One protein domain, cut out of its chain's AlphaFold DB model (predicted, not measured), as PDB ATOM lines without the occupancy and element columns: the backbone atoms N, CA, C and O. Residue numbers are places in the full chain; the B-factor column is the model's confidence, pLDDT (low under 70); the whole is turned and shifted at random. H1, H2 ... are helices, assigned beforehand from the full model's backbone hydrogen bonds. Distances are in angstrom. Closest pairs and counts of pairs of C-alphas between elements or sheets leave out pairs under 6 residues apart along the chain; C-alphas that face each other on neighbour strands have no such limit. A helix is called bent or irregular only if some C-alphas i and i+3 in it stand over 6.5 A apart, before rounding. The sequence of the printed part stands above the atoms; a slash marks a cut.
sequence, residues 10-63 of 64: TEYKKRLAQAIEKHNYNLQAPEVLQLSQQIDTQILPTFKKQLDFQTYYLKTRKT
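What this domain is: This is residues 10 to 63 of the 64 residues of an uncharacterized protein of Epulopiscium sp. AS2M-Bin002 (UniProt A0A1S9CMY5). A long helix, H2, with a bend near its middle makes the long axis, and a shorter helix, H1, folds back beside its first arm, H2a, as a helical hairpin; residues 43 to 63, mostly the second arm H2b, stick out free. The printed part has 54 residues with two named helices, H1 then H2, and no named strand: all helix. It is extended, with a radius of gyration of the C-alphas of 16.7 A, a rod spanning 53 by 18 by 13 A.

Where its parts are: Find C-alpha 30 at (19.389, -125.136, 75.884), where H2, residues 30 to 61, begins. By its hydrogen bonds it was assigned as one helix, but it is bent: C-alphas 42 and 45 are 6.7 A apart. Arm H2a, residues 30 to 42, is 18.7 A long; arm H2b, residues 45 to 61, runs 24.4 A to C-alpha 61 at (34.867, -138.374, 35.260). H1, residues 10 to 22, runs 18.4 A from C-alpha 10 at (23.905, -115.329, 58.971).

How they stand to each other: Look at Leu 16 and Leu 35: their C-alphas, 5.8 A apart, are the closest where H1 and H2a touch. This hairpin runs opposite ways at a shallow tilt of 17 degrees. H2a and H2b stand at a steep tilt of 40 degrees. H1 and H2b are apart. In H1, H2a and H2b every O i to N i+4 pair is within hydrogen-bond range.

The domain as a whole: The C-alphas of Lys 22 and Thr 63, the two farthest apart, are 53.4 A apart. The printed part has no cut, and the link from H1 to H2 is short, with 7 residues. Look at residues 62 to 63 for pLDDT under 70; the mean of the printed part is 90.2.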
ATOM      1  N   THR A  10      22.956-116.288  58.389       86.25
ATOM      2  CA  THR A  10      23.905-115.329  58.971       86.25
ATOM      3  C   THR A  10      23.403-114.743  60.289       86.25
ATOM      4  O   THR A  10      24.170-114.615  61.238       86.25
ATOM      5  N   GLU A  11      22.118-114.417  60.366       88.62
ATOM      6  CA  GLU A  11      21.491-113.891  61.576       88.62
ATOM      7  C   GLU A  11      21.375-114.968  62.664       88.62
ATOM      8  O   GLU A  11      21.678-114.707  63.825       88.62
ATOM      9  N   TYR A  12      21.061-116.215  62.296       89.25
ATOM     10  CA  TYR A  12      21.112-117.338  63.240       89.25
ATOM     11  C   TYR A  12      22.518-117.582  63.796       89.25
ATOM     12  O   TYR A  12      22.669-117.798  64.996       89.25
ATOM     13  N   LYS A  13      23.558-117.484  62.960       89.75
ATOM     14  CA  LYS A  13      24.956-117.601  63.406       89.75
ATOM     15  C   LYS A  13      25.345-116.493  64.386       89.75
ATOM     16  O   LYS A  13      26.014-116.775  65.374       89.75
ATOM     17  N   LYS A  14      24.900-115.254  64.146       93.62
ATOM     18  CA  LYS A  14      25.111-114.138  65.084       93.62
ATOM     19  C   LYS A  14      24.446-114.407  66.431       93.62
ATOM     20  O   LYS A  14      25.091-114.269  67.464       93.62
ATOM     21  N   ARG A  15      23.185-114.846  66.416       93.44
ATOM     22  CA  ARG A  15      22.443-115.194  67.636       93.44
ATOM     23  C   ARG A  15      23.086-116.352  68.388       93.44
ATOM     24  O   ARG A  15      23.154-116.308  69.608       93.44
ATOM     25  N   LEU A  16      23.601-117.356  67.675       93.38
ATOM     26  CA  LEU A  16      24.346-118.457  68.282       93.38
ATOM     27  C   LEU A  16      25.612-117.950  68.984       93.38
ATOM     28  O   LEU A  16      25.838-118.312  70.132       93.38
ATOM     29  N   ALA A  17      26.399-117.084  68.338       94.06
ATOM     30  CA  ALA A  17      27.595-116.502  68.951       94.06
ATOM     31  C   ALA A  17      27.256-115.725  70.236       94.06
ATOM     32  O   ALA A  17      27.857-115.962  71.281       94.06
ATOM     33  N   GLN A  18      26.217-114.886  70.186       95.38
ATOM     34  CA  GLN A  18      25.726-114.147  71.353       95.38
ATOM     35  C   GLN A  18      25.233-115.077  72.470       95.38
ATOM     36  O   GLN A  18      25.495-114.824  73.643       95.38
ATOM     37  N   ALA A  19      24.535-116.165  72.130       94.12
ATOM     38  CA  ALA A  19      24.074-117.146  73.106       94.12
ATOM     39  C   ALA A  19      25.250-117.877  73.771       94.12
ATOM     40  O   ALA A  19      25.236-118.081  74.981       94.12
ATOM     41  N   ILE A  20      26.290-118.231  73.011       94.81
ATOM     42  CA  ILE A  20      27.501-118.858  73.554       94.81
ATOM     43  C   ILE A  20      28.180-117.916  74.556       94.81
ATOM     44  O   ILE A  20      28.484-118.341  75.667       94.81
ATOM     45  N   GLU A  21      28.362-116.640  74.206       95.44
ATOM     46  CA  GLU A  21      28.938-115.634  75.112       95.44
ATOM     47  C   GLU A  21      28.081-115.452  76.374       95.44
ATOM     48  O   GLU A  21      28.590-115.515  77.493       95.44
ATOM     49  N   LYS A  22      26.759-115.322  76.209       96.12
ATOM     50  CA  LYS A  22      25.785-115.185  77.305       96.12
ATOM     51  C   LYS A  22      25.809-116.367  78.277       96.12
ATOM     52  O   LYS A  22      25.625-116.173  79.476       96.12
ATOM     53  N   HIS A  23      26.022-117.583  77.777       94.75
ATOM     54  CA  HIS A  23      26.059-118.809  78.582       94.75
ATOM     55  C   HIS A  23      27.478-119.198  79.022       94.75
ATOM     56  O   HIS A  23      27.715-120.360  79.347       94.75
ATOM     57  N   ASN A  24      28.424-118.251  79.058       94.75
ATOM     58  CA  ASN A  24      29.819-118.476  79.466       94.75
ATOM     59  C   ASN A  24      30.487-119.624  78.693       94.75
ATOM     60  O   ASN A  24      31.155-120.480  79.271       94.75
ATOM     61  N   TYR A  25      30.269-119.664  77.379       92.50
ATOM     62  CA  TYR A  25      30.768-120.697  76.470       92.50
ATOM     63  C   TYR A  25      30.248-122.115  76.753       92.50
ATOM     64  O   TYR A  25      30.781-123.094  76.225       92.50
ATOM     65  N   ASN A  26      29.170-122.257  77.530       92.62
ATOM     66  CA  ASN A  26      28.506-123.540  77.712       92.62
ATOM     67  C   ASN A  26      27.735-123.940  76.446       92.62
ATOM     68  O   ASN A  26      26.601-123.515  76.213       92.62
ATOM     69  N   LEU A  27      28.337-124.827  75.656       92.88
ATOM     70  CA  LEU A  27      27.746-125.334  74.416       92.88
ATOM     71  C   LEU A  27      26.528-126.245  74.632       92.88
ATOM     72  O   LEU A  27      25.794-126.518  73.687       92.88
ATOM     73  N   GLN A  28      26.299-126.705  75.864       94.38
ATOM     74  CA  GLN A  28      25.149-127.535  76.228       94.38
ATOM     75  C   GLN A  28      23.969-126.706  76.748       94.38
ATOM     76  O   GLN A  28      22.935-127.268  77.110       94.38
ATOM     77  N   ALA A  29      24.098-125.376  76.799       95.44
ATOM     78  CA  ALA A  29      22.992-124.517  77.182       95.44
ATOM     79  C   ALA A  29      21.801-124.728  76.220       95.44
ATOM     80  O   ALA A  29      22.003-124.749  75.002       95.44
ATOM     81  N   PRO A  30      20.555-124.843  76.723       94.62
ATOM     82  CA  PRO A  30      19.389-125.136  75.884       94.62
ATOM     83  C   PRO A  30      19.218-124.180  74.695       94.62
ATOM     84  O   PRO A  30      18.894-124.613  73.594       94.62
ATOM     85  N   GLU A  31      19.497-122.889  74.896       92.31
ATOM     86  CA  GLU A  31      19.434-121.856  73.851       92.31
ATOM     87  C   GLU A  31      20.488-122.077  72.751       92.31
ATOM     88  O   GLU A  31      20.185-121.964  71.564       92.31
ATOM     89  N   VAL A  32      21.711-122.463  73.133       93.94
ATOM     90  CA  VAL A  32      22.812-122.757  72.200       93.94
ATOM     91  C   VAL A  32      22.497-124.003  71.374       93.94
ATOM     92  O   VAL A  32      22.674-124.001  70.155       93.94
ATOM     93  N   LEU A  33      21.958-125.045  72.013       95.50
ATOM     94  CA  LEU A  33      21.540-126.274  71.338       95.50
ATOM     95  C   LEU A  33      20.399-126.022  70.345       95.50
ATOM     96  O   LEU A  33      20.472-126.474  69.203       95.50
ATOM     97  N   GLN A  34      19.374-125.265  70.745       94.38
ATOM     98  CA  GLN A  34      18.247-124.924  69.872       94.38
ATOM     99  C   GLN A  34      18.695-124.131  68.639       94.38
ATOM    100  O   GLN A  34      18.307-124.461  67.517       94.38
ATOM    101  N   LEU A  35      19.544-123.117  68.827       93.62
ATOM    102  CA  LEU A  35      20.078-122.323  67.719       93.62
ATOM    103  C   LEU A  35      20.949-123.170  66.784       93.62
ATOM    104  O   LEU A  35      20.848-123.033  65.565       93.62
ATOM    105  N   SER A  36      21.745-124.087  67.335       93.00
ATOM    106  CA  SER A  36      22.570-125.012  66.548       93.00
ATOM    107  C   SER A  36      21.708-125.935  65.677       93.00
ATOM    108  O   SER A  36      21.917-126.011  64.469       93.00
ATOM    109  N   GLN A  37      20.658-126.538  66.243       92.94
ATOM    110  CA  GLN A  37      19.726-127.397  65.498       92.94
ATOM    111  C   GLN A  37      18.977-126.646  64.384       92.94
ATOM    112  O   GLN A  37      18.737-127.189  63.298       92.94
ATOM    113  N   GLN A  38      18.605-125.386  64.627       91.25
ATOM    114  CA  GLN A  38      17.954-124.548  63.617       91.25
ATOM    115  C   GLN A  38      18.894-124.229  62.453       91.25
ATOM    116  O   GLN A  38      18.472-124.264  61.295       91.25
ATOM    117  N   ILE A  39      20.167-123.963  62.749       91.00
ATOM    118  CA  ILE A  39      21.202-123.762  61.732       91.00
ATOM    119  C   ILE A  39      21.400-125.046  60.920       91.00
ATOM    120  O   ILE A  39      21.362-124.990  59.689       91.00
ATOM    121  N   ASP A  40      21.532-126.198  61.579       90.75
ATOM    122  CA  ASP A  40      21.709-127.491  60.909       90.75
ATOM    123  C   ASP A  40      20.560-127.796  59.949       90.75
ATOM    124  O   ASP A  40      20.787-128.170  58.798       90.75
ATOM    125  N   THR A  41      19.321-127.552  60.375       89.94
ATOM    126  CA  THR A  41      18.128-127.773  59.543       89.94
ATOM    127  C   THR A  41      18.153-126.932  58.261       89.94
ATOM    128  O   THR A  41      17.723-127.398  57.205       89.94
ATOM    129  N   GLN A  42      18.687-125.709  58.321       86.94
ATOM    130  CA  GLN A  42      18.789-124.834  57.150       86.94
ATOM    131  C   GLN A  42      19.979-125.178  56.251       86.94
ATOM    132  O   GLN A  42      19.907-125.025  55.029       86.94
ATOM    133  N   ILE A  43      21.083-125.638  56.835       88.06
ATOM    134  CA  ILE A  43      22.315-125.918  56.099       88.06
ATOM    135  C   ILE A  43      22.287-127.319  55.459       88.06
ATOM    136  O   ILE A  43      22.806-127.494  54.353       88.06
ATOM    137  N   LEU A  44      21.643-128.306  56.091       89.94
ATOM    138  CA  LEU A  44      21.619-129.703  55.643       89.94
ATOM    139  C   LEU A  44      21.196-129.887  54.169       89.94
ATOM    140  O   LEU A  44      21.872-130.633  53.456       89.94
ATOM    141  N   PRO A  45      20.146-129.215  53.647       89.50
ATOM    142  CA  PRO A  45      19.783-129.326  52.234       89.50
ATOM    143  C   PRO A  45      20.877-128.804  51.295       89.50
ATOM    144  O   PRO A  45      21.077-129.351  50.212       89.50
ATOM    145  N   THR A  46      21.594-127.757  51.705       87.56
ATOM    146  CA  THR A  46      22.690-127.172  50.922       87.56
ATOM    147  C   THR A  46      23.877-128.128  50.855       87.56
ATOM    148  O   THR A  46      24.396-128.367  49.766       87.56
ATOM    149  N   PHE A  47      24.254-128.747  51.980       88.50
ATOM    150  CA  PHE A  47      25.300-129.773  51.988       88.50
ATOM    151  C   PHE A  47      24.930-130.991  51.145       88.50
ATOM    152  O   PHE A  47      25.762-131.462  50.373       88.50
ATOM    153  N   LYS A  48      23.681-131.470  51.227       92.38
ATOM    154  CA  LYS A  48      23.213-132.580  50.381       92.38
ATOM    155  C   LYS A  48      23.384-132.264  48.897       92.38
ATOM    156  O   LYS A  48      24.011-133.039  48.190       92.38
ATOM    157  N   LYS A  49      22.958-131.079  48.450       91.94
ATOM    158  CA  LYS A  49      23.144-130.648  47.053       91.94
ATOM    159  C   LYS A  49      24.615-130.614  46.627       91.94
ATOM    160  O   LYS A  49      24.932-130.999  45.506       91.94
ATOM    161  N   GLN A  50      25.511-130.153  47.500       91.19
ATOM    162  CA  GLN A  50      26.949-130.138  47.214       91.19
ATOM    163  C   GLN A  50      27.519-131.556  47.085       91.19
ATOM    164  O   GLN A  50      28.274-131.825  46.152       91.19
ATOM    165  N   LEU A  51      27.123-132.467  47.977       91.56
ATOM    166  CA  LEU A  51      27.513-133.878  47.920       91.56
ATOM    167  C   LEU A  51      26.969-134.569  46.665       91.56
ATOM    168  O   LEU A  51      27.704-135.303  46.002       91.56
ATOM    169  N   ASP A  52      25.716-134.301  46.300       93.12
ATOM    170  CA  ASP A  52      25.086-134.843  45.095       93.12
ATOM    171  C   ASP A  52      25.827-134.376  43.836       93.12
ATOM    172  O   ASP A  52      26.156-135.187  42.964       93.12
ATOM    173  N   PHE A  53      26.173-133.086  43.765       92.38
ATOM    174  CA  PHE A  53      26.960-132.524  42.668       92.38
ATOM    175  C   PHE A  53      28.349-133.166  42.560       92.38
ATOM    176  O   PHE A  53      28.759-133.579  41.474       92.38
ATOM    177  N   GLN A  54      29.067-133.300  43.679       89.44
ATOM    178  CA  GLN A  54      30.377-133.957  43.702       89.44
ATOM    179  C   GLN A  54      30.279-135.423  43.273       89.44
ATOM    180  O   GLN A  54      31.089-135.896  42.477       89.44
ATOM    181  N   THR A  55      29.258-136.134  43.749       90.50
ATOM    182  CA  THR A  55      29.008-137.533  43.388       90.50
ATOM    183  C   THR A  55      28.749-137.673  41.893       90.50
ATOM    184  O   THR A  55      29.320-138.553  41.248       90.50
ATOM    185  N   TYR A  56      27.918-136.796  41.327       91.00
ATOM    186  CA  TYR A  56      27.667-136.749  39.892       91.00
ATOM    187  C   TYR A  56      28.960-136.500  39.106       91.00
ATOM    188  O   TYR A  56      29.286-137.266  38.203       91.00
ATOM    189  N   TYR A  57      29.736-135.489  39.497       89.62
ATOM    190  CA  TYR A  57      30.994-135.133  38.846       89.62
ATOM    191  C   TYR A  57      32.031-136.265  38.862       89.62
ATOM    192  O   TYR A  57      32.698-136.530  37.863       89.62
ATOM    193  N   LEU A  58      32.169-136.973  39.986       88.19
ATOM    194  CA  LEU A  58      33.078-138.117  40.083       88.19
ATOM    195  C   LEU A  58      32.608-139.297  39.223       88.19
ATOM    196  O   LEU A  58      33.440-139.991  38.639       88.19
ATOM    197  N   LYS A  59      31.291-139.523  39.124       88.25
ATOM    198  CA  LYS A  59      30.722-140.563  38.256       88.25
ATOM    199  C   LYS A  59      30.965-140.267  36.779       88.25
ATOM    200  O   LYS A  59      31.326-141.184  36.057       88.25
ATOM    201  N   THR A  60      30.813-139.016  36.345       84.44
ATOM    202  CA  THR A  60      31.027-138.627  34.941       84.44
ATOM    203  C   THR A  60      32.501-138.547  34.548       84.44
ATOM    204  O   THR A  60      32.821-138.701  33.374       84.44
ATOM    205  N   ARG A  61      33.414-138.340  35.506       76.38
ATOM    206  CA  ARG A  61      34.867-138.374  35.260       76.38
ATOM    207  C   ARG A  61      35.475-139.773  35.205       76.38
ATOM    208  O   ARG A  61      36.523-139.928  34.597       76.38
ATOM    209  N   LYS A  62      34.856-140.776  35.834       59.53
ATOM    210  CA  LYS A  62      35.328-142.174  35.786       59.53
ATOM    211  C   LYS A  62      35.017-142.887  34.462       59.53
ATOM    212  O   LYS A  62      35.410-144.035  34.303       59.53
ATOM    213  N   THR A  63      34.295-142.239  33.552       55.19
ATOM    214  CA  THR A  63      33.834-142.813  32.278       55.19
ATOM    215  C   THR A  63      34.717-142.478  31.067       55.19
ATOM    216  O   THR A  63      34.276-142.711  29.944       55.19
TER     217      THR A  63